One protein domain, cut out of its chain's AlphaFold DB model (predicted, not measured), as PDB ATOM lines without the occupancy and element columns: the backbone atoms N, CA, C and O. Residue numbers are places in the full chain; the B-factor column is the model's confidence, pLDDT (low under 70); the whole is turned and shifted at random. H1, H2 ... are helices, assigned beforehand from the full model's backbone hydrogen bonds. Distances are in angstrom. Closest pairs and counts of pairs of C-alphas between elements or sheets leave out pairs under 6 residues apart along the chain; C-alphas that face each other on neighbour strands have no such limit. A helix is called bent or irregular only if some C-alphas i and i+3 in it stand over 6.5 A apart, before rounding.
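What this domain is: This is residues 376 to 508 of the 795 residues of an uncharacterized protein of Fonticula alba (UniProt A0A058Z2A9). Short helices, mostly crossed, make a flat, loosely layered body: H6 lies in the middle, H2 and H3 pack on it toward one end with H1 beyond them, and H5 packs on it toward the other end, with H4 close by. A long tail follows H6, and its residues 500 to 508, including H7, stick out. The printed part has 133 residues with seven named helices, H1 to H7 in order, and no named strand; the class is all helix, though under half of the residues are in named elements. The whole is compact, with a radius of gyration of the C-alphas of 15.7 A and spans of 42 by 40 by 21 A.

Where its parts are: H1, residues 383 to 394, begins at C-alpha (-45.128, 13.757, -2.749) and is 16.6 A long; it is only just irregular, C-alphas 384 and 387 being 6.9 A apart. H2, residues 411 to 420, is irregular, with C-alphas 416 and 419 7.1 A apart. H3 is residues 423 to 428. H4, residues 436 to 448, is 18.2 A long. H5 is residues 455 to 461, and H6, residues 466 to 476, is 15.3 A long. H7, residues 504 to 508, ends at C-alpha (-64.041, 17.971, 0.735).

How they stand to each other: H1, with residues 393 to 394 alone, only just touches H3, with 3 pairs of C-alphas within 8 A; the closest, Leu 393 and Gln 425, are 6.4 A apart. H2 touches H6 at a shallow tilt of 15 degrees, the same way, closest at the C-alphas of Pro 419 and Arg 471, 5.5 A. H3 touches H6 at a steep tilt of 51 degrees, closest at the C-alphas of Thr 423 and Arg 475, 6.1 A. H5 touches H6, about perpendicular at 77 degrees, closest at the C-alphas of Ala 459 and Ala 466, 5.0 A. H4 is close to H5 but not clearly touching, the closest C-alphas, Leu 442 and Ala 458, being 7.0 A apart. H7 touches no helix. Every O i to N i+4 pair is within hydrogen-bond range in H3 to H7, but 6 of 8 in H1 and 4 of 6 in H2.

The domain as a whole: The two C-alphas farthest apart, Glu 437 and Ala 508, are 48.4 A apart. The printed part has no cut; the links H1 to H2 and H6 to H7 are long. The mean pLDDT of the printed part is 74.8, and residues 377, 379 to 432 and 492 to 494 are under 70.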
ATOM      1  N   LEU A 376     -50.016   8.118  13.863       75.69
ATOM      2  CA  LEU A 376     -49.947   8.083  12.395       75.69
ATOM      3  C   LEU A 376     -48.941   9.113  11.861       75.69
ATOM      4  O   LEU A 376     -49.163  10.326  11.862       75.69
ATOM      5  N   VAL A 377     -47.820   8.603  11.351       66.44
ATOM      6  CA  VAL A 377     -46.708   9.412  10.848       66.44
ATOM      7  C   VAL A 377     -47.053  10.016   9.483       66.44
ATOM      8  O   VAL A 377     -46.829   9.412   8.436       66.44
ATOM      9  N   VAL A 378     -47.549  11.252   9.498       70.56
ATOM     10  CA  VAL A 378     -47.760  12.078   8.298       70.56
ATOM     11  C   VAL A 378     -46.408  12.365   7.622       70.56
ATOM     12  O   VAL A 378     -45.538  12.963   8.267       70.56
ATOM     13  N   PRO A 379     -46.196  11.995   6.343       63.19
ATOM     14  CA  PRO A 379     -44.961  12.313   5.636       63.19
ATOM     15  C   PRO A 379     -44.795  13.826   5.453       63.19
ATOM     16  O   PRO A 379     -45.555  14.459   4.726       63.19
ATOM     17  N   ARG A 380     -43.758  14.415   6.061       64.75
ATOM     18  CA  ARG A 380     -43.372  15.820   5.808       64.75
ATOM     19  C   ARG A 380     -42.756  16.028   4.421       64.75
ATOM     20  O   ARG A 380     -42.611  17.159   3.966       64.75
ATOM     21  N   VAL A 381     -42.361  14.944   3.751       61.12
ATOM     22  CA  VAL A 381     -41.835  14.990   2.384       61.12
ATOM     23  C   VAL A 381     -42.999  15.190   1.416       61.12
ATOM     24  O   VAL A 381     -43.867  14.326   1.307       61.12
ATOM     25  N   ARG A 382     -43.000  16.315   0.692       59.62
ATOM     26  CA  ARG A 382     -43.944  16.578  -0.408       59.62
ATOM     27  C   ARG A 382     -43.931  15.408  -1.394       59.62
ATOM     28  O   ARG A 382     -42.851  14.992  -1.809       59.62
ATOM     29  N   VAL A 383     -45.092  14.913  -1.829       57.22
ATOM     30  CA  VAL A 383     -45.128  13.757  -2.749       57.22
ATOM     31  C   VAL A 383     -44.586  14.091  -4.141       57.22
ATOM     32  O   VAL A 383     -44.010  13.208  -4.763       57.22
ATOM     33  N   ASP A 384     -44.579  15.360  -4.566       57.59
ATOM     34  CA  ASP A 384     -43.802  15.793  -5.743       57.59
ATOM     35  C   ASP A 384     -42.284  15.525  -5.622       57.59
ATOM     36  O   ASP A 384     -41.620  15.298  -6.630       57.59
ATOM     37  N   ARG A 385     -41.738  15.447  -4.399       62.81
ATOM     38  CA  ARG A 385     -40.343  15.054  -4.133       62.81
ATOM     39  C   ARG A 385     -40.166  13.564  -3.822       62.81
ATOM     40  O   ARG A 385     -39.027  13.125  -3.695       62.81
ATOM     41  N   LEU A 386     -41.233  12.765  -3.704       63.84
ATOM     42  CA  LEU A 386     -41.100  11.333  -3.408       63.84
ATOM     43  C   LEU A 386     -40.539  10.497  -4.570       63.84
ATOM     44  O   LEU A 386     -39.688   9.660  -4.278       63.84
ATOM     45  N   PRO A 387     -40.914  10.701  -5.849       63.09
ATOM     46  CA  PRO A 387     -40.242  10.049  -6.972       63.09
ATOM     47  C   PRO A 387     -38.739  10.350  -6.990       63.09
ATOM     48  O   PRO A 387     -37.942   9.420  -6.965       63.09
ATOM     49  N   GLY A 388     -38.352  11.627  -6.891       63.78
ATOM     50  CA  GLY A 388     -36.942  12.032  -6.848       63.78
ATOM     51  C   GLY A 388     -36.187  11.517  -5.616       63.78
ATOM     52  O   GLY A 388     -35.023  11.147  -5.718       63.78
ATOM     53  N   LEU A 389     -36.836  11.411  -4.449       64.38
ATOM     54  CA  LEU A 389     -36.229  10.766  -3.280       64.38
ATOM     55  C   LEU A 389     -36.036   9.259  -3.500       64.38
ATOM     56  O   LEU A 389     -34.986   8.734  -3.144       64.38
ATOM     57  N   ARG A 390     -37.027   8.567  -4.078       67.62
ATOM     58  CA  ARG A 390     -36.913   7.145  -4.435       67.62
ATOM     59  C   ARG A 390     -35.787   6.932  -5.441       67.62
ATOM     60  O   ARG A 390     -34.982   6.039  -5.236       67.62
ATOM     61  N   GLU A 391     -35.665   7.783  -6.453       66.38
ATOM     62  CA  GLU A 391     -34.592   7.744  -7.452       66.38
ATOM     63  C   GLU A 391     -33.200   8.014  -6.847       66.38
ATOM     64  O   GLU A 391     -32.254   7.268  -7.101       66.38
ATOM     65  N   VAL A 392     -33.065   9.019  -5.974       63.38
ATOM     66  CA  VAL A 392     -31.807   9.320  -5.256       63.38
ATOM     67  C   VAL A 392     -31.423   8.209  -4.269       63.38
ATOM     68  O   VAL A 392     -30.234   7.954  -4.067       63.38
ATOM     69  N   LEU A 393     -32.404   7.515  -3.680       64.06
ATOM     70  CA  LEU A 393     -32.170   6.300  -2.897       64.06
ATOM     71  C   LEU A 393     -31.720   5.147  -3.806       64.06
ATOM     72  O   LEU A 393     -30.652   4.589  -3.566       64.06
ATOM     73  N   VAL A 394     -32.486   4.840  -4.860       65.81
ATOM     74  CA  VAL A 394     -32.260   3.735  -5.813       65.81
ATOM     75  C   VAL A 394     -30.893   3.815  -6.484       65.81
ATOM     76  O   VAL A 394     -30.176   2.817  -6.508       65.81
ATOM     77  N   THR A 395     -30.491   4.997  -6.953       63.97
ATOM     78  CA  THR A 395     -29.185   5.224  -7.598       63.97
ATOM     79  C   THR A 395     -28.005   5.253  -6.619       63.97
ATOM     80  O   THR A 395     -26.869   5.436  -7.045       63.97
ATOM     81  N   GLY A 396     -28.238   5.117  -5.307       55.41
ATOM     82  CA  GLY A 396     -27.183   5.092  -4.288       55.41
ATOM     83  C   GLY A 396     -26.378   6.393  -4.157       55.41
ATOM     84  O   GLY A 396     -25.393   6.425  -3.425       55.41
ATOM     85  N   SER A 397     -26.799   7.480  -4.815       54.09
ATOM     86  CA  SER A 397     -26.047   8.744  -4.925       54.09
ATOM     87  C   SER A 397     -26.022   9.582  -3.632       54.09
ATOM     88  O   SER A 397     -25.555  10.724  -3.616       54.09
ATOM     89  N   VAL A 398     -26.505   9.021  -2.521       53.12
ATOM     90  CA  VAL A 398     -26.358   9.567  -1.168       53.12
ATOM     91  C   VAL A 398     -24.963   9.218  -0.643       53.12
ATOM     92  O   VAL A 398     -24.764   8.233   0.066       53.12
ATOM     93  N   SER A 399     -23.979  10.041  -1.012       47.25
ATOM     94  CA  SER A 399     -22.626   9.969  -0.449       47.25
ATOM     95  C   SER A 399     -22.653  10.101   1.083       47.25
ATOM     96  O   SER A 399     -23.513  10.781   1.643       47.25
ATOM     97  N   GLN A 400     -21.678   9.503   1.775       47.44
ATOM     98  CA  GLN A 400     -21.627   9.428   3.249       47.44
ATOM     99  C   GLN A 400     -21.574  10.795   3.970       47.44
ATOM    100  O   GLN A 400     -21.690  10.851   5.191       47.44
ATOM    101  N   ALA A 401     -21.435  11.899   3.230       43.25
ATOM    102  CA  ALA A 401     -21.556  13.266   3.736       43.25
ATOM    103  C   ALA A 401     -23.000  13.681   4.118       43.25
ATOM    104  O   ALA A 401     -23.169  14.719   4.758       43.25
ATOM    105  N   GLY A 402     -24.026  12.902   3.749       47.12
ATOM    106  CA  GLY A 402     -25.431  13.141   4.110       47.12
ATOM    107  C   GLY A 402     -26.391  13.120   2.910       47.12
ATOM    108  O   GLY A 402     -25.955  12.923   1.774       47.12
ATOM    109  N   PRO A 403     -27.708  13.316   3.132       49.16
ATOM    110  CA  PRO A 403     -28.692  13.382   2.052       49.16
ATOM    111  C   PRO A 403     -28.312  14.458   1.026       49.16
ATOM    112  O   PRO A 403     -28.013  15.597   1.384       49.16
ATOM    113  N   SER A 404     -28.330  14.084  -0.259       44.16
ATOM    114  CA  SER A 404     -27.882  14.942  -1.364       44.16
ATOM    115  C   SER A 404     -28.559  16.327  -1.337       44.16
ATOM    116  O   SER A 404     -29.781  16.406  -1.136       44.16
ATOM    117  N   PRO A 405     -27.818  17.426  -1.602       46.22
ATOM    118  CA  PRO A 405     -28.368  18.785  -1.599       46.22
ATOM    119  C   PRO A 405     -29.484  19.006  -2.634       46.22
ATOM    120  O   PRO A 405     -30.184  20.011  -2.544       46.22
ATOM    121  N   LEU A 406     -29.689  18.068  -3.568       41.56
ATOM    122  CA  LEU A 406     -30.820  18.040  -4.497       41.56
ATOM    123  C   LEU A 406     -32.187  17.835  -3.817       41.56
ATOM    124  O   LEU A 406     -33.194  18.256  -4.377       41.56
ATOM    125  N   VAL A 407     -32.253  17.215  -2.627       53.03
ATOM    126  CA  VAL A 407     -33.543  16.905  -1.965       53.03
ATOM    127  C   VAL A 407     -33.802  17.751  -0.706       53.03
ATOM    128  O   VAL A 407     -34.964  17.964  -0.352       53.03
ATOM    129  N   ARG A 408     -32.744  18.272  -0.057       54.97
ATOM    130  CA  ARG A 408     -32.795  19.103   1.175       54.97
ATOM    131  C   ARG A 408     -33.716  18.545   2.275       54.97
ATOM    132  O   ARG A 408     -34.473  19.282   2.897       54.97
ATOM    133  N   LEU A 409     -33.650  17.237   2.529       56.91
ATOM    134  CA  LEU A 409     -34.324  16.651   3.688       56.91
ATOM    135  C   LEU A 409     -33.445  16.757   4.929       56.91
ATOM    136  O   LEU A 409     -32.288  16.340   4.920       56.91
ATOM    137  N   GLU A 410     -34.028  17.262   6.014       62.12
ATOM    138  CA  GLU A 410     -33.446  17.138   7.345       62.12
ATOM    139  C   GLU A 410     -33.221  15.658   7.691       62.12
ATOM    140  O   GLU A 410     -34.071  14.811   7.391       62.12
ATOM    141  N   GLN A 411     -32.136  15.339   8.403       63.16
ATOM    142  CA  GLN A 411     -31.874  13.963   8.847       63.16
ATOM    143  C   GLN A 411     -33.003  13.415   9.736       63.16
ATOM    144  O   GLN A 411     -33.312  12.233   9.669       63.16
ATOM    145  N   THR A 412     -33.662  14.273  10.520       59.66
ATOM    146  CA  THR A 412     -34.878  13.975  11.301       59.66
ATOM    147  C   THR A 412     -36.022  13.474  10.418       59.66
ATOM    148  O   THR A 412     -36.637  12.451  10.704       59.66
ATOM    149  N   THR A 413     -36.281  14.181   9.320       61.78
ATOM    150  CA  THR A 413     -37.331  13.883   8.342       61.78
ATOM    151  C   THR A 413     -36.989  12.623   7.529       61.78
ATOM    152  O   THR A 413     -37.867  11.807   7.245       61.78
ATOM    153  N   PHE A 414     -35.705  12.402   7.224       66.25
ATOM    154  CA  PHE A 414     -35.210  11.179   6.584       66.25
ATOM    155  C   PHE A 414     -35.270   9.950   7.512       66.25
ATOM    156  O   PHE A 414     -35.797   8.916   7.110       66.25
ATOM    157  N   ASP A 415     -34.812  10.056   8.763       62.25
ATOM    158  CA  ASP A 415     -34.854   8.965   9.750       62.25
ATOM    159  C   ASP A 415     -36.306   8.618  10.163       62.25
ATOM    160  O   ASP A 415     -36.581   7.476  10.535       62.25
ATOM    161  N   ALA A 416     -37.246   9.573  10.070       60.16
ATOM    162  CA  ALA A 416     -38.666   9.369  10.373       60.16
ATOM    163  C   ALA A 416     -39.488   8.778   9.213       60.16
ATOM    164  O   ALA A 416     -40.371   7.961   9.471       60.16
ATOM    165  N   HIS A 417     -39.240   9.183   7.961       63.75
ATOM    166  CA  HIS A 417     -40.067   8.770   6.812       63.75
ATOM    167  C   HIS A 417     -39.340   7.879   5.802       63.75
ATOM    168  O   HIS A 417     -39.984   7.050   5.170       63.75
ATOM    169  N   GLY A 418     -38.015   7.990   5.663       64.69
ATOM    170  CA  GLY A 418     -37.214   7.168   4.748       64.69
ATOM    171  C   GLY A 418     -37.489   5.657   4.841       64.69
ATOM    172  O   GLY A 418     -37.647   5.025   3.794       64.69
ATOM    173  N   PRO A 419     -37.640   5.061   6.046       63.56
ATOM    174  CA  PRO A 419     -38.004   3.649   6.190       63.56
ATOM    175  C   PRO A 419     -39.348   3.269   5.549       63.56
ATOM    176  O   PRO A 419     -39.460   2.174   5.009       63.56
ATOM    177  N   ALA A 420     -40.335   4.171   5.545       61.34
ATOM    178  CA  ALA A 420     -41.636   3.979   4.893       61.34
ATOM    179  C   ALA A 420     -41.615   4.309   3.384       61.34
ATOM    180  O   ALA A 420     -42.641   4.222   2.712       61.34
ATOM    181  N   LEU A 421     -40.462   4.729   2.850       63.41
ATOM    182  CA  LEU A 421     -40.320   5.208   1.473       63.41
ATOM    183  C   LEU A 421     -39.423   4.312   0.615       63.41
ATOM    184  O   LEU A 421     -39.768   4.124  -0.549       63.41
ATOM    185  N   TYR A 422     -38.329   3.763   1.169       68.38
ATOM    186  CA  TYR A 422     -37.490   2.724   0.541       68.38
ATOM    187  C   TYR A 422     -36.636   1.978   1.598       68.38
ATOM    188  O   TYR A 422     -35.452   2.264   1.802       68.38
ATOM    189  N   THR A 423     -37.244   1.040   2.333       64.81
ATOM    190  CA  THR A 423     -36.702   0.515   3.606       64.81
ATOM    191  C   THR A 423     -35.316  -0.119   3.488       64.81
ATOM    192  O   THR A 423     -34.415   0.240   4.246       64.81
ATOM    193  N   GLU A 424     -35.113  -1.016   2.516       64.19
ATOM    194  CA  GLU A 424     -33.841  -1.734   2.344       64.19
ATOM    195  C   GLU A 424     -32.653  -0.801   2.098       64.19
ATOM    196  O   GLU A 424     -31.547  -1.022   2.587       64.19
ATOM    197  N   GLN A 425     -32.873   0.250   1.315       63.53
ATOM    198  CA  GLN A 425     -31.795   1.093   0.816       63.53
ATOM    199  C   GLN A 425     -31.380   2.130   1.858       63.53
ATOM    200  O   GLN A 425     -30.191   2.387   2.036       63.53
ATOM    201  N   VAL A 426     -32.341   2.626   2.642       62.34
ATOM    202  CA  VAL A 426     -32.085   3.440   3.840       62.34
ATOM    203  C   VAL A 426     -31.316   2.636   4.903       62.34
ATOM    204  O   VAL A 426     -30.469   3.200   5.604       62.34
ATOM    205  N   THR A 427     -31.537   1.317   4.992       64.38
ATOM    206  CA  THR A 427     -30.701   0.409   5.793       64.38
ATOM    207  C   THR A 427     -29.269   0.338   5.251       64.38
ATOM    208  O   THR A 427     -28.347   0.728   5.975       64.38
ATOM    209  N   ARG A 428     -29.076  -0.052   3.978       65.25
ATOM    210  CA  ARG A 428     -27.743  -0.167   3.341       65.25
ATOM    211  C   ARG A 428     -26.917   1.122   3.472       65.25
ATOM    212  O   ARG A 428     -25.768   1.072   3.900       65.25
ATOM    213  N   LEU A 429     -27.520   2.283   3.195       59.06
ATOM    214  CA  LEU A 429     -26.869   3.603   3.257       59.06
ATOM    215  C   LEU A 429     -26.380   4.017   4.657       59.06
ATOM    216  O   LEU A 429     -25.614   4.971   4.776       59.06
ATOM    217  N   SER A 430     -26.807   3.337   5.726       62.50
ATOM    218  CA  SER A 430     -26.441   3.700   7.104       62.50
ATOM    219  C   SER A 430     -25.256   2.921   7.682       62.50
ATOM    220  O   SER A 430     -24.821   3.242   8.788       62.50
ATOM    221  N   GLY A 431     -24.780   1.869   7.005       60.28
ATOM    222  CA  GLY A 431     -23.651   1.044   7.463       60.28
ATOM    223  C   GLY A 431     -23.843   0.342   8.820       60.28
ATOM    224  O   GLY A 431     -22.859  -0.065   9.432       60.28
ATOM    225  N   ARG A 432     -25.085   0.246   9.320       68.00
ATOM    226  CA  ARG A 432     -25.471  -0.436  10.568       68.00
ATOM    227  C   ARG A 432     -26.871  -1.037  10.417       68.00
ATOM    228  O   ARG A 432     -27.867  -0.366  10.689       68.00
ATOM    229  N   ASP A 433     -26.904  -2.273   9.934       78.62
ATOM    230  CA  ASP A 433     -28.037  -3.201  10.052       78.62
ATOM    231  C   ASP A 433     -28.037  -3.803  11.476       78.62
ATOM    232  O   ASP A 433     -26.991  -3.824  12.132       78.62
ATOM    233  N   LEU A 434     -29.177  -4.301  11.958       85.12
ATOM    234  CA  LEU A 434     -29.180  -5.382  12.955       85.12
ATOM    235  C   LEU A 434     -28.879  -6.699  12.230       85.12
ATOM    236  O   LEU A 434     -29.399  -6.948  11.142       85.12
ATOM    237  N   ASP A 435     -28.058  -7.535  12.853       88.88
ATOM    238  CA  ASP A 435     -27.804  -8.910  12.428       88.88
ATOM    239  C   ASP A 435     -29.026  -9.817  12.671       88.88
ATOM    240  O   ASP A 435     -30.053  -9.402  13.216       88.88
ATOM    241  N   SER A 436     -28.943 -11.074  12.227       88.12
ATOM    242  CA  SER A 436     -30.023 -12.055  12.387       88.12
ATOM    243  C   SER A 436     -30.386 -12.302  13.855       88.12
ATOM    244  O   SER A 436     -31.568 -12.444  14.163       88.12
ATOM    245  N   GLU A 437     -29.403 -12.291  14.761       92.56
ATOM    246  CA  GLU A 437     -29.625 -12.412  16.207       92.56
ATOM    247  C   GLU A 437     -30.358 -11.180  16.762       92.56
ATOM    248  O   GLU A 437     -31.389 -11.318  17.417       92.56
ATOM    249  N   GLY A 438     -29.908  -9.966  16.433       93.06
ATOM    250  CA  GLY A 438     -30.558  -8.718  16.833       93.06
ATOM    251  C   GLY A 438     -31.961  -8.534  16.243       93.06
ATOM    252  O   GLY A 438     -32.828  -7.946  16.894       93.06
ATOM    253  N   VAL A 439     -32.224  -9.065  15.044       92.12
ATOM    254  CA  VAL A 439     -33.566  -9.119  14.439       92.12
ATOM    255  C   VAL A 439     -34.464 -10.121  15.165       92.12
ATOM    256  O   VAL A 439     -35.575  -9.748  15.547       92.12
ATOM    257  N   ALA A 440     -33.993 -11.346  15.418       92.50
ATOM    258  CA  ALA A 440     -34.744 -12.338  16.188       92.50
ATOM    259  C   ALA A 440     -35.058 -11.814  17.601       92.50
ATOM    260  O   ALA A 440     -36.207 -11.838  18.039       92.50
ATOM    261  N   ARG A 441     -34.075 -11.205  18.272       94.69
ATOM    262  CA  ARG A 441     -34.243 -10.609  19.602       94.69
ATOM    263  C   ARG A 441     -35.202  -9.415  19.609       94.69
ATOM    264  O   ARG A 441     -35.902  -9.204  20.596       94.69
ATOM    265  N   LEU A 442     -35.292  -8.648  18.518       93.19
ATOM    266  CA  LEU A 442     -36.316  -7.607  18.355       93.19
ATOM    267  C   LEU A 442     -37.725  -8.208  18.214       93.19
ATOM    268  O   LEU A 442     -38.673  -7.665  18.779       93.19
ATOM    269  N   GLN A 443     -37.868  -9.330  17.502       92.00
ATOM    270  CA  GLN A 443     -39.137 -10.057  17.381       92.00
ATOM    271  C   GLN A 443     -39.567 -10.684  18.718       92.00
ATOM    272  O   GLN A 443     -40.728 -10.555  19.100       92.00
ATOM    273  N   GLU A 444     -38.635 -11.266  19.478       93.00
ATOM    274  CA  GLU A 444     -38.887 -11.749  20.844       93.00
ATOM    275  C   GLU A 444     -39.376 -10.629  21.774       93.00
ATOM    276  O   GLU A 444     -40.356 -10.811  22.493       93.00
ATOM    277  N   LEU A 445     -38.742  -9.448  21.739       93.19
ATOM    278  CA  LEU A 445     -39.164  -8.292  22.542       93.19
ATOM    279  C   LEU A 445     -40.571  -7.801  22.167       93.19
ATOM    280  O   LEU A 445     -41.352  -7.455  23.052       93.19
ATOM    281  N   LEU A 446     -40.913  -7.790  20.873       89.88
ATOM    282  CA  LEU A 446     -42.260  -7.447  20.398       89.88
ATOM    283  C   LEU A 446     -43.319  -8.452  20.875       89.88
ATOM    284  O   LEU A 446     -44.426  -8.044  21.227       89.88
ATOM    285  N   ALA A 447     -42.981  -9.744  20.902       88.56
ATOM    286  CA  ALA A 447     -43.864 -10.803  21.381       88.56
ATOM    287  C   ALA A 447     -44.009 -10.815  22.918       88.56
ATOM    288  O   ALA A 447     -45.080 -11.142  23.429       88.56
ATOM    289  N   ALA A 448     -42.955 -10.443  23.654       90.94
ATOM    290  CA  ALA A 448     -42.930 -10.440  25.117       90.94
ATOM    291  C   ALA A 448     -43.547  -9.179  25.755       90.94
ATOM    292  O   ALA A 448     -44.140  -9.266  26.830       90.94
ATOM    293  N   GLU A 449     -43.430  -8.008  25.115       88.06
ATOM    294  CA  GLU A 449     -43.929  -6.722  25.634       88.06
ATOM    295  C   GLU A 449     -44.971  -6.036  24.700       88.06
ATOM    296  O   GLU A 449     -44.844  -4.838  24.403       88.06
ATOM    297  N   PRO A 450     -46.032  -6.733  24.231       82.25
ATOM    298  CA  PRO A 450     -47.003  -6.175  23.286       82.25
ATOM    299  C   PRO A 450     -47.717  -4.947  23.870       82.25
ATOM    300  O   PRO A 450     -48.198  -4.955  25.005       82.25
ATOM    301  N   GLY A 451     -47.757  -3.855  23.101       76.69
ATOM    302  CA  GLY A 451     -48.338  -2.574  23.525       76.69
ATOM    303  C   GLY A 451     -47.569  -1.840  24.636       76.69
ATOM    304  O   GLY A 451     -48.025  -0.787  25.082       76.69
ATOM    305  N   ARG A 452     -46.423  -2.369  25.095       85.75
ATOM    306  CA  ARG A 452     -45.593  -1.796  26.174       85.75
ATOM    307  C   ARG A 452     -44.178  -1.439  25.726       85.75
ATOM    308  O   ARG A 452     -43.657  -0.423  26.181       85.75
ATOM    309  N   LEU A 453     -43.586  -2.227  24.827       90.62
ATOM    310  CA  LEU A 453     -42.234  -2.005  24.317       90.62
ATOM    311  C   LEU A 453     -42.103  -0.599  23.714       90.62
ATOM    312  O   LEU A 453     -42.825  -0.255  22.778       90.62
ATOM    313  N   THR A 454     -41.170   0.212  24.214       92.06
ATOM    314  CA  THR A 454     -40.813   1.504  23.601       92.06
ATOM    315  C   THR A 454     -39.638   1.324  22.637       92.06
ATOM    316  O   THR A 454     -38.825   0.405  22.787       92.06
ATOM    317  N   VAL A 455     -39.502   2.208  21.644       90.69
ATOM    318  CA  VAL A 455     -38.365   2.150  20.703       90.69
ATOM    319  C   VAL A 455     -37.041   2.386  21.444       90.69
ATOM    320  O   VAL A 455     -36.032   1.766  21.110       90.69
ATOM    321  N   ALA A 456     -37.043   3.230  22.481       93.19
ATOM    322  CA  ALA A 456     -35.902   3.458  23.364       93.19
ATOM    323  C   ALA A 456     -35.547   2.222  24.209       93.19
ATOM    324  O   ALA A 456     -34.372   1.879  24.329       93.19
ATOM    325  N   ARG A 457     -36.544   1.498  24.734       95.12
ATOM    326  CA  ARG A 457     -36.336   0.256  25.493       95.12
ATOM    327  C   ARG A 457     -35.740  -0.844  24.617       95.12
ATOM    328  O   ARG A 457     -34.740  -1.449  24.998       95.12
ATOM    329  N   ALA A 458     -36.295  -1.056  23.426       94.19
ATOM    330  CA  ALA A 458     -35.743  -2.000  22.456       94.19
ATOM    331  C   ALA A 458     -34.305  -1.621  22.043       94.19
ATOM    332  O   ALA A 458     -33.425  -2.477  22.003       94.19
ATOM    333  N   ALA A 459     -34.035  -0.329  21.825       93.88
ATOM    334  CA  ALA A 459     -32.700   0.197  21.532       93.88
ATOM    335  C   ALA A 459     -31.691  -0.050  22.667       93.88
ATOM    336  O   ALA A 459     -30.560  -0.460  22.411       93.88
ATOM    337  N   GLN A 460     -32.113   0.138  23.921       95.81
ATOM    338  CA  GLN A 460     -31.306  -0.141  25.108       95.81
ATOM    339  C   GLN A 460     -30.941  -1.629  25.214       95.81
ATOM    340  O   GLN A 460     -29.777  -1.952  25.448       95.81
ATOM    341  N   VAL A 461     -31.912  -2.535  25.025       95.25
ATOM    342  CA  VAL A 461     -31.687  -3.990  25.118       95.25
ATOM    343  C   VAL A 461     -30.778  -4.485  23.989       95.25
ATOM    344  O   VAL A 461     -29.828  -5.216  24.251       95.25
ATOM    345  N   LEU A 462     -31.021  -4.036  22.754       94.50
ATOM    346  CA  LEU A 462     -30.235  -4.401  21.567       94.50
ATOM    347  C   LEU A 462     -28.907  -3.626  21.446       94.50
ATOM    348  O   LEU A 462     -28.144  -3.858  20.514       94.50
ATOM    349  N   ARG A 463     -28.627  -2.685  22.359       94.25
ATOM    350  CA  ARG A 463     -27.424  -1.823  22.387       94.25
ATOM    351  C   ARG A 463     -27.168  -1.026  21.091       94.25
ATOM    352  O   ARG A 463     -26.037  -0.614  20.826       94.25
ATOM    353  N   VAL A 464     -28.213  -0.744  20.309       91.94
ATOM    354  CA  VAL A 464     -28.157   0.051  19.066       91.94
ATOM    355  C   VAL A 464     -28.934   1.369  19.201       91.94
ATOM    356  O   VAL A 464     -29.841   1.463  20.020       91.94
ATOM    357  N   PRO A 465     -28.647   2.413  18.397       89.50
ATOM    358  CA  PRO A 465     -29.421   3.658  18.431       89.50
ATOM    359  C   PRO A 465     -30.899   3.457  18.054       89.50
ATOM    360  O   PRO A 465     -31.203   2.741  17.102       89.50
ATOM    361  N   ALA A 466     -31.818   4.185  18.701       88.06
ATOM    362  CA  ALA A 466     -33.268   4.067  18.475       88.06
ATOM    363  C   ALA A 466     -33.722   4.246  17.010       88.06
ATOM    364  O   ALA A 466     -34.701   3.636  16.586       88.06
ATOM    365  N   ARG A 467     -32.984   5.019  16.199       83.00
ATOM    366  CA  ARG A 467     -33.229   5.146  14.749       83.00
ATOM    367  C   ARG A 467     -32.985   3.856  13.951       83.00
ATOM    368  O   ARG A 467     -33.625   3.662  12.923       83.00
ATOM    369  N   VAL A 468     -32.096   2.975  14.424       85.44
ATOM    370  CA  VAL A 468     -31.878   1.643  13.832       85.44
ATOM    371  C   VAL A 468     -33.103   0.784  14.129       85.44
ATOM    372  O   VAL A 468     -33.769   0.339  13.200       85.44
ATOM    373  N   VAL A 469     -33.490   0.666  15.404       88.62
ATOM    374  CA  VAL A 469     -34.684  -0.096  15.809       88.62
ATOM    375  C   VAL A 469     -35.938   0.379  15.074       88.62
ATOM    376  O   VAL A 469     -36.625  -0.438  14.476       88.62
ATOM    377  N   ARG A 470     -36.198   1.695  15.019       85.56
ATOM    378  CA  ARG A 470     -37.325   2.289  14.269       85.56
ATOM    379  C   ARG A 470     -37.394   1.806  12.817       85.56
ATOM    380  O   ARG A 470     -38.480   1.540  12.312       85.56
ATOM    381  N   ARG A 471     -36.247   1.685  12.147       81.44
ATOM    382  CA  ARG A 471     -36.162   1.221  10.758       81.44
ATOM    383  C   ARG A 471     -36.386  -0.282  10.626       81.44
ATOM    384  O   ARG A 471     -37.071  -0.698   9.701       81.44
ATOM    385  N   HIS A 472     -35.848  -1.083  11.544       84.75
ATOM    386  CA  HIS A 472     -36.093  -2.527  11.555       84.75
ATOM    387  C   HIS A 472     -37.552  -2.851  11.864       84.75
ATOM    388  O   HIS A 472     -38.136  -3.671  11.166       84.75
ATOM    389  N   LEU A 473     -38.175  -2.142  12.807       84.94
ATOM    390  CA  LEU A 473     -39.618  -2.212  13.040       84.94
ATOM    391  C   LEU A 473     -40.403  -1.915  11.751       84.94
ATOM    392  O   LEU A 473     -41.269  -2.698  11.385       84.94
ATOM    393  N   ALA A 474     -40.041  -0.861  11.008       80.19
ATOM    394  CA  ALA A 474     -40.686  -0.523   9.734       80.19
ATOM    395  C   ALA A 474     -40.418  -1.535   8.596       80.19
ATOM    396  O   ALA A 474     -41.193  -1.590   7.646       80.19
ATOM    397  N   ARG A 475     -39.336  -2.327   8.673       79.25
ATOM    398  CA  ARG A 475     -39.023  -3.411   7.719       79.25
ATOM    399  C   ARG A 475     -39.777  -4.699   8.048       79.25
ATOM    400  O   ARG A 475     -40.265  -5.363   7.143       79.25
ATOM    401  N   LEU A 476     -39.833  -5.053   9.330       80.50
ATOM    402  CA  LEU A 476     -40.466  -6.276   9.831       80.50
ATOM    403  C   LEU A 476     -41.995  -6.154   9.871       80.50
ATOM    404  O   LEU A 476     -42.691  -7.148   9.699       80.50
ATOM    405  N   LEU A 477     -42.507  -4.943  10.104       79.88
ATOM    406  CA  LEU A 477     -43.926  -4.631  10.247       79.88
ATOM    407  C   LEU A 477     -44.264  -3.368   9.419       79.88
ATOM    408  O   LEU A 477     -44.398  -2.280   9.982       79.88
ATOM    409  N   PRO A 478     -44.401  -3.469   8.081       70.06
ATOM    410  CA  PRO A 478     -44.644  -2.309   7.208       70.06
ATOM    411  C   PRO A 478     -45.982  -1.590   7.473       70.06
ATOM    412  O   PRO A 478     -46.138  -0.411   7.145       70.06
ATOM    413  N   GLU A 479     -46.934  -2.277   8.109       71.00
ATOM    414  CA  GLU A 479     -48.219  -1.723   8.545       71.00
ATOM    415  C   GLU A 479     -48.216  -1.218  10.002       71.00
ATOM    416  O   GLU A 479     -49.229  -0.691  10.456       71.00
ATOM    417  N   ALA A 480     -47.105  -1.324  10.745       73.56
ATOM    418  CA  ALA A 480     -47.045  -0.844  12.127       73.56
ATOM    419  C   ALA A 480     -47.000   0.685  12.233       73.56
ATOM    420  O   ALA A 480     -46.320   1.382  11.476       73.56
ATOM    421  N   VAL A 481     -47.676   1.203  13.257       74.69
ATOM    422  CA  VAL A 481     -47.716   2.629  13.582       74.69
ATOM    423  C   VAL A 481     -46.658   2.904  14.652       74.69
ATOM    424  O   VAL A 481     -46.889   2.755  15.851       74.69
ATOM    425  N   ILE A 482     -45.444   3.241  14.208       78.88
ATOM    426  CA  ILE A 482     -44.272   3.361  15.087       78.88
ATOM    427  C   ILE A 482     -44.182   4.804  15.624       78.88
ATOM    428  O   ILE A 482     -43.782   5.701  14.871       78.88
ATOM    429  N   PRO A 483     -44.486   5.053  16.913       76.94
ATOM    430  CA  PRO A 483     -44.675   6.399  17.462       76.94
ATOM    431  C   PRO A 483     -43.421   7.258  17.311       76.94
ATOM    432  O   PRO A 483     -42.304   6.747  17.414       76.94
ATOM    433  N   HIS A 484     -43.560   8.560  17.038       73.88
ATOM    434  CA  HIS A 484     -42.405   9.405  16.695       73.88
ATOM    435  C   HIS A 484     -41.442   9.623  17.876       73.88
ATOM    436  O   HIS A 484     -40.225   9.603  17.678       73.88
ATOM    437  N   ASN A 485     -41.950   9.758  19.107       81.00
ATOM    438  CA  ASN A 485     -41.102   9.745  20.299       81.00
ATOM    439  C   ASN A 485     -40.599   8.315  20.561       81.00
ATOM    440  O   ASN A 485     -41.373   7.363  20.511       81.00
ATOM    441  N   ALA A 486     -39.310   8.155  20.866       85.56
ATOM    442  CA  ALA A 486     -38.742   6.847  21.185       85.56
ATOM    443  C   ALA A 486     -39.241   6.284  22.532       85.56
ATOM    444  O   ALA A 486     -39.272   5.065  22.690       85.56
ATOM    445  N   GLU A 487     -39.668   7.151  23.457       88.44
ATOM    446  CA  GLU A 487     -40.200   6.776  24.779       88.44
ATOM    447  C   GLU A 487     -41.699   6.436  24.776       88.44
ATOM    448  O   GLU A 487     -42.236   5.975  25.781       88.44
ATOM    449  N   GLN A 488     -42.408   6.655  23.663       83.94
ATOM    450  CA  GLN A 488     -43.784   6.177  23.537       83.94
ATOM    451  C   GLN A 488     -43.785   4.649  23.323       83.94
ATOM    452  O   GLN A 488     -42.962   4.140  22.553       83.94
ATOM    453  N   PRO A 489     -44.704   3.903  23.965       85.50
ATOM    454  CA  PRO A 489     -44.871   2.480  23.696       85.50
ATOM    455  C   PRO A 489     -45.397   2.271  22.274       85.50
ATOM    456  O   PRO A 489     -46.213   3.053  21.783       85.50
ATOM    457  N   ILE A 490     -44.958   1.199  21.622       82.88
ATOM    458  CA  ILE A 490     -45.415   0.792  20.292       82.88
ATOM    459  C   ILE A 490     -46.827   0.212  20.449       82.88
ATOM    460  O   ILE A 490     -47.013  -0.972  20.727       82.88
ATOM    461  N   ARG A 491     -47.833   1.088  20.348       70.00
ATOM    462  CA  ARG A 491     -49.241   0.776  20.650       70.00
ATOM    463  C   ARG A 491     -49.914  -0.105  19.605       70.00
ATOM    464  O   ARG A 491     -50.800  -0.871  19.968       70.00
ATOM    465  N   GLN A 492     -49.535   0.018  18.331       66.00
ATOM    466  CA  GLN A 492     -50.207  -0.668  17.226       66.00
ATOM    467  C   GLN A 492     -49.228  -1.201  16.179       66.00
ATOM    468  O   GLN A 492     -48.386  -0.476  15.650       66.00
ATOM    469  N   LEU A 493     -49.375  -2.492  15.868       63.69
ATOM    470  CA  LEU A 493     -48.562  -3.217  14.885       63.69
ATOM    471  C   LEU A 493     -49.224  -3.280  13.493       63.69
ATOM    472  O   LEU A 493     -48.633  -3.803  12.552       63.69
ATOM    473  N   THR A 494     -50.425  -2.714  13.363       68.75
ATOM    474  CA  THR A 494     -51.213  -2.567  12.132       68.75
ATOM    475  C   THR A 494     -51.897  -1.197  12.116       68.75
ATOM    476  O   THR A 494     -52.175  -0.628  13.174       68.75
ATOM    477  N   ARG A 495     -52.189  -0.660  10.924       75.62
ATOM    478  CA  ARG A 495     -52.985   0.568  10.764       75.62
ATOM    479  C   ARG A 495     -54.460   0.316  11.127       75.62
ATOM    480  O   ARG A 495     -54.930  -0.812  10.957       75.62
ATOM    481  N   PRO A 496     -55.219   1.343  11.559       82.75
ATOM    482  CA  PRO A 496     -56.672   1.247  11.695       82.75
ATOM    483  C   PRO A 496     -57.329   0.763  10.394       82.75
ATOM    484  O   PRO A 496     -57.018   1.272   9.317       82.75
ATOM    485  N   ALA A 497     -58.250  -0.202  10.482       84.00
ATOM    486  CA  ALA A 497     -58.883  -0.848   9.320       84.00
ATOM    487  C   ALA A 497     -59.806   0.081   8.497       84.00
ATOM    488  O   ALA A 497     -60.362  -0.312   7.471       84.00
ATOM    489  N   ASP A 498     -60.008   1.308   8.969       85.56
ATOM    490  CA  ASP A 498     -60.754   2.382   8.332       85.56
ATOM    491  C   ASP A 498     -59.875   3.549   7.842       85.56
ATOM    492  O   ASP A 498     -60.386   4.456   7.177       85.56
ATOM    493  N   TYR A 499     -58.556   3.505   8.068       86.44
ATOM    494  CA  TYR A 499     -57.609   4.424   7.438       86.44
ATOM    495  C   TYR A 499     -57.612   4.251   5.910       86.44
ATOM    496  O   TYR A 499     -57.542   3.139   5.390       86.44
ATOM    497  N   GLY A 500     -57.692   5.363   5.177       84.81
ATOM    498  CA  GLY A 500     -57.763   5.375   3.715       84.81
ATOM    499  C   GLY A 500     -59.157   5.178   3.120       84.81
ATOM    500  O   GLY A 500     -59.275   5.123   1.900       84.81
ATOM    501  N   ARG A 501     -60.228   5.147   3.932       91.88
ATOM    502  CA  ARG A 501     -61.620   5.164   3.431       91.88
ATOM    503  C   ARG A 501     -62.011   6.445   2.687       91.88
ATOM    504  O   ARG A 501     -63.067   6.468   2.061       91.88
ATOM    505  N   LEU A 502     -61.225   7.515   2.804       91.62
ATOM    506  CA  LEU A 502     -61.445   8.780   2.107       91.62
ATOM    507  C   LEU A 502     -60.133   9.303   1.519       91.62
ATOM    508  O   LEU A 502     -59.088   9.264   2.161       91.62
ATOM    509  N   THR A 503     -60.200   9.908   0.342       90.00
ATOM    510  CA  THR A 503     -59.230  10.925  -0.083       90.00
ATOM    511  C   THR A 503     -59.630  12.297   0.467       90.00
ATOM    512  O   THR A 503     -60.799  12.552   0.769       90.00
ATOM    513  N   LEU A 504     -58.687  13.243   0.539       88.81
ATOM    514  CA  LEU A 504     -59.002  14.625   0.936       88.81
ATOM    515  C   LEU A 504     -60.007  15.296  -0.026       88.81
ATOM    516  O   LEU A 504     -60.833  16.099   0.403       88.81
ATOM    517  N   ALA A 505     -60.004  14.910  -1.306       89.19
ATOM    518  CA  ALA A 505     -60.984  15.373  -2.286       89.19
ATOM    519  C   ALA A 505     -62.400  14.826  -2.010       89.19
ATOM    520  O   ALA A 505     -63.381  15.531  -2.234       89.19
ATOM    521  N   GLU A 506     -62.531  13.599  -1.500       93.69
ATOM    522  CA  GLU A 506     -63.820  13.023  -1.082       93.69
ATOM    523  C   GLU A 506     -64.304  13.602   0.241       93.69
ATOM    524  O   GLU A 506     -65.480  13.947   0.349       93.69
ATOM    525  N   TYR A 507     -63.394  13.794   1.203       94.69
ATOM    526  CA  TYR A 507     -63.680  14.541   2.426       94.69
ATOM    527  C   TYR A 507     -64.244  15.927   2.080       94.69
ATOM    528  O   TYR A 507     -65.322  16.289   2.549       94.69
ATOM    529  N   ALA A 508     -63.572  16.669   1.193       93.88
ATOM    530  CA  ALA A 508     -64.041  17.971   0.735       93.88
ATOM    531  C   ALA A 508     -65.407  17.870   0.039       93.88
ATOM    532  O   ALA A 508     -66.336  18.574   0.429       93.88
TER     533      ALA A 508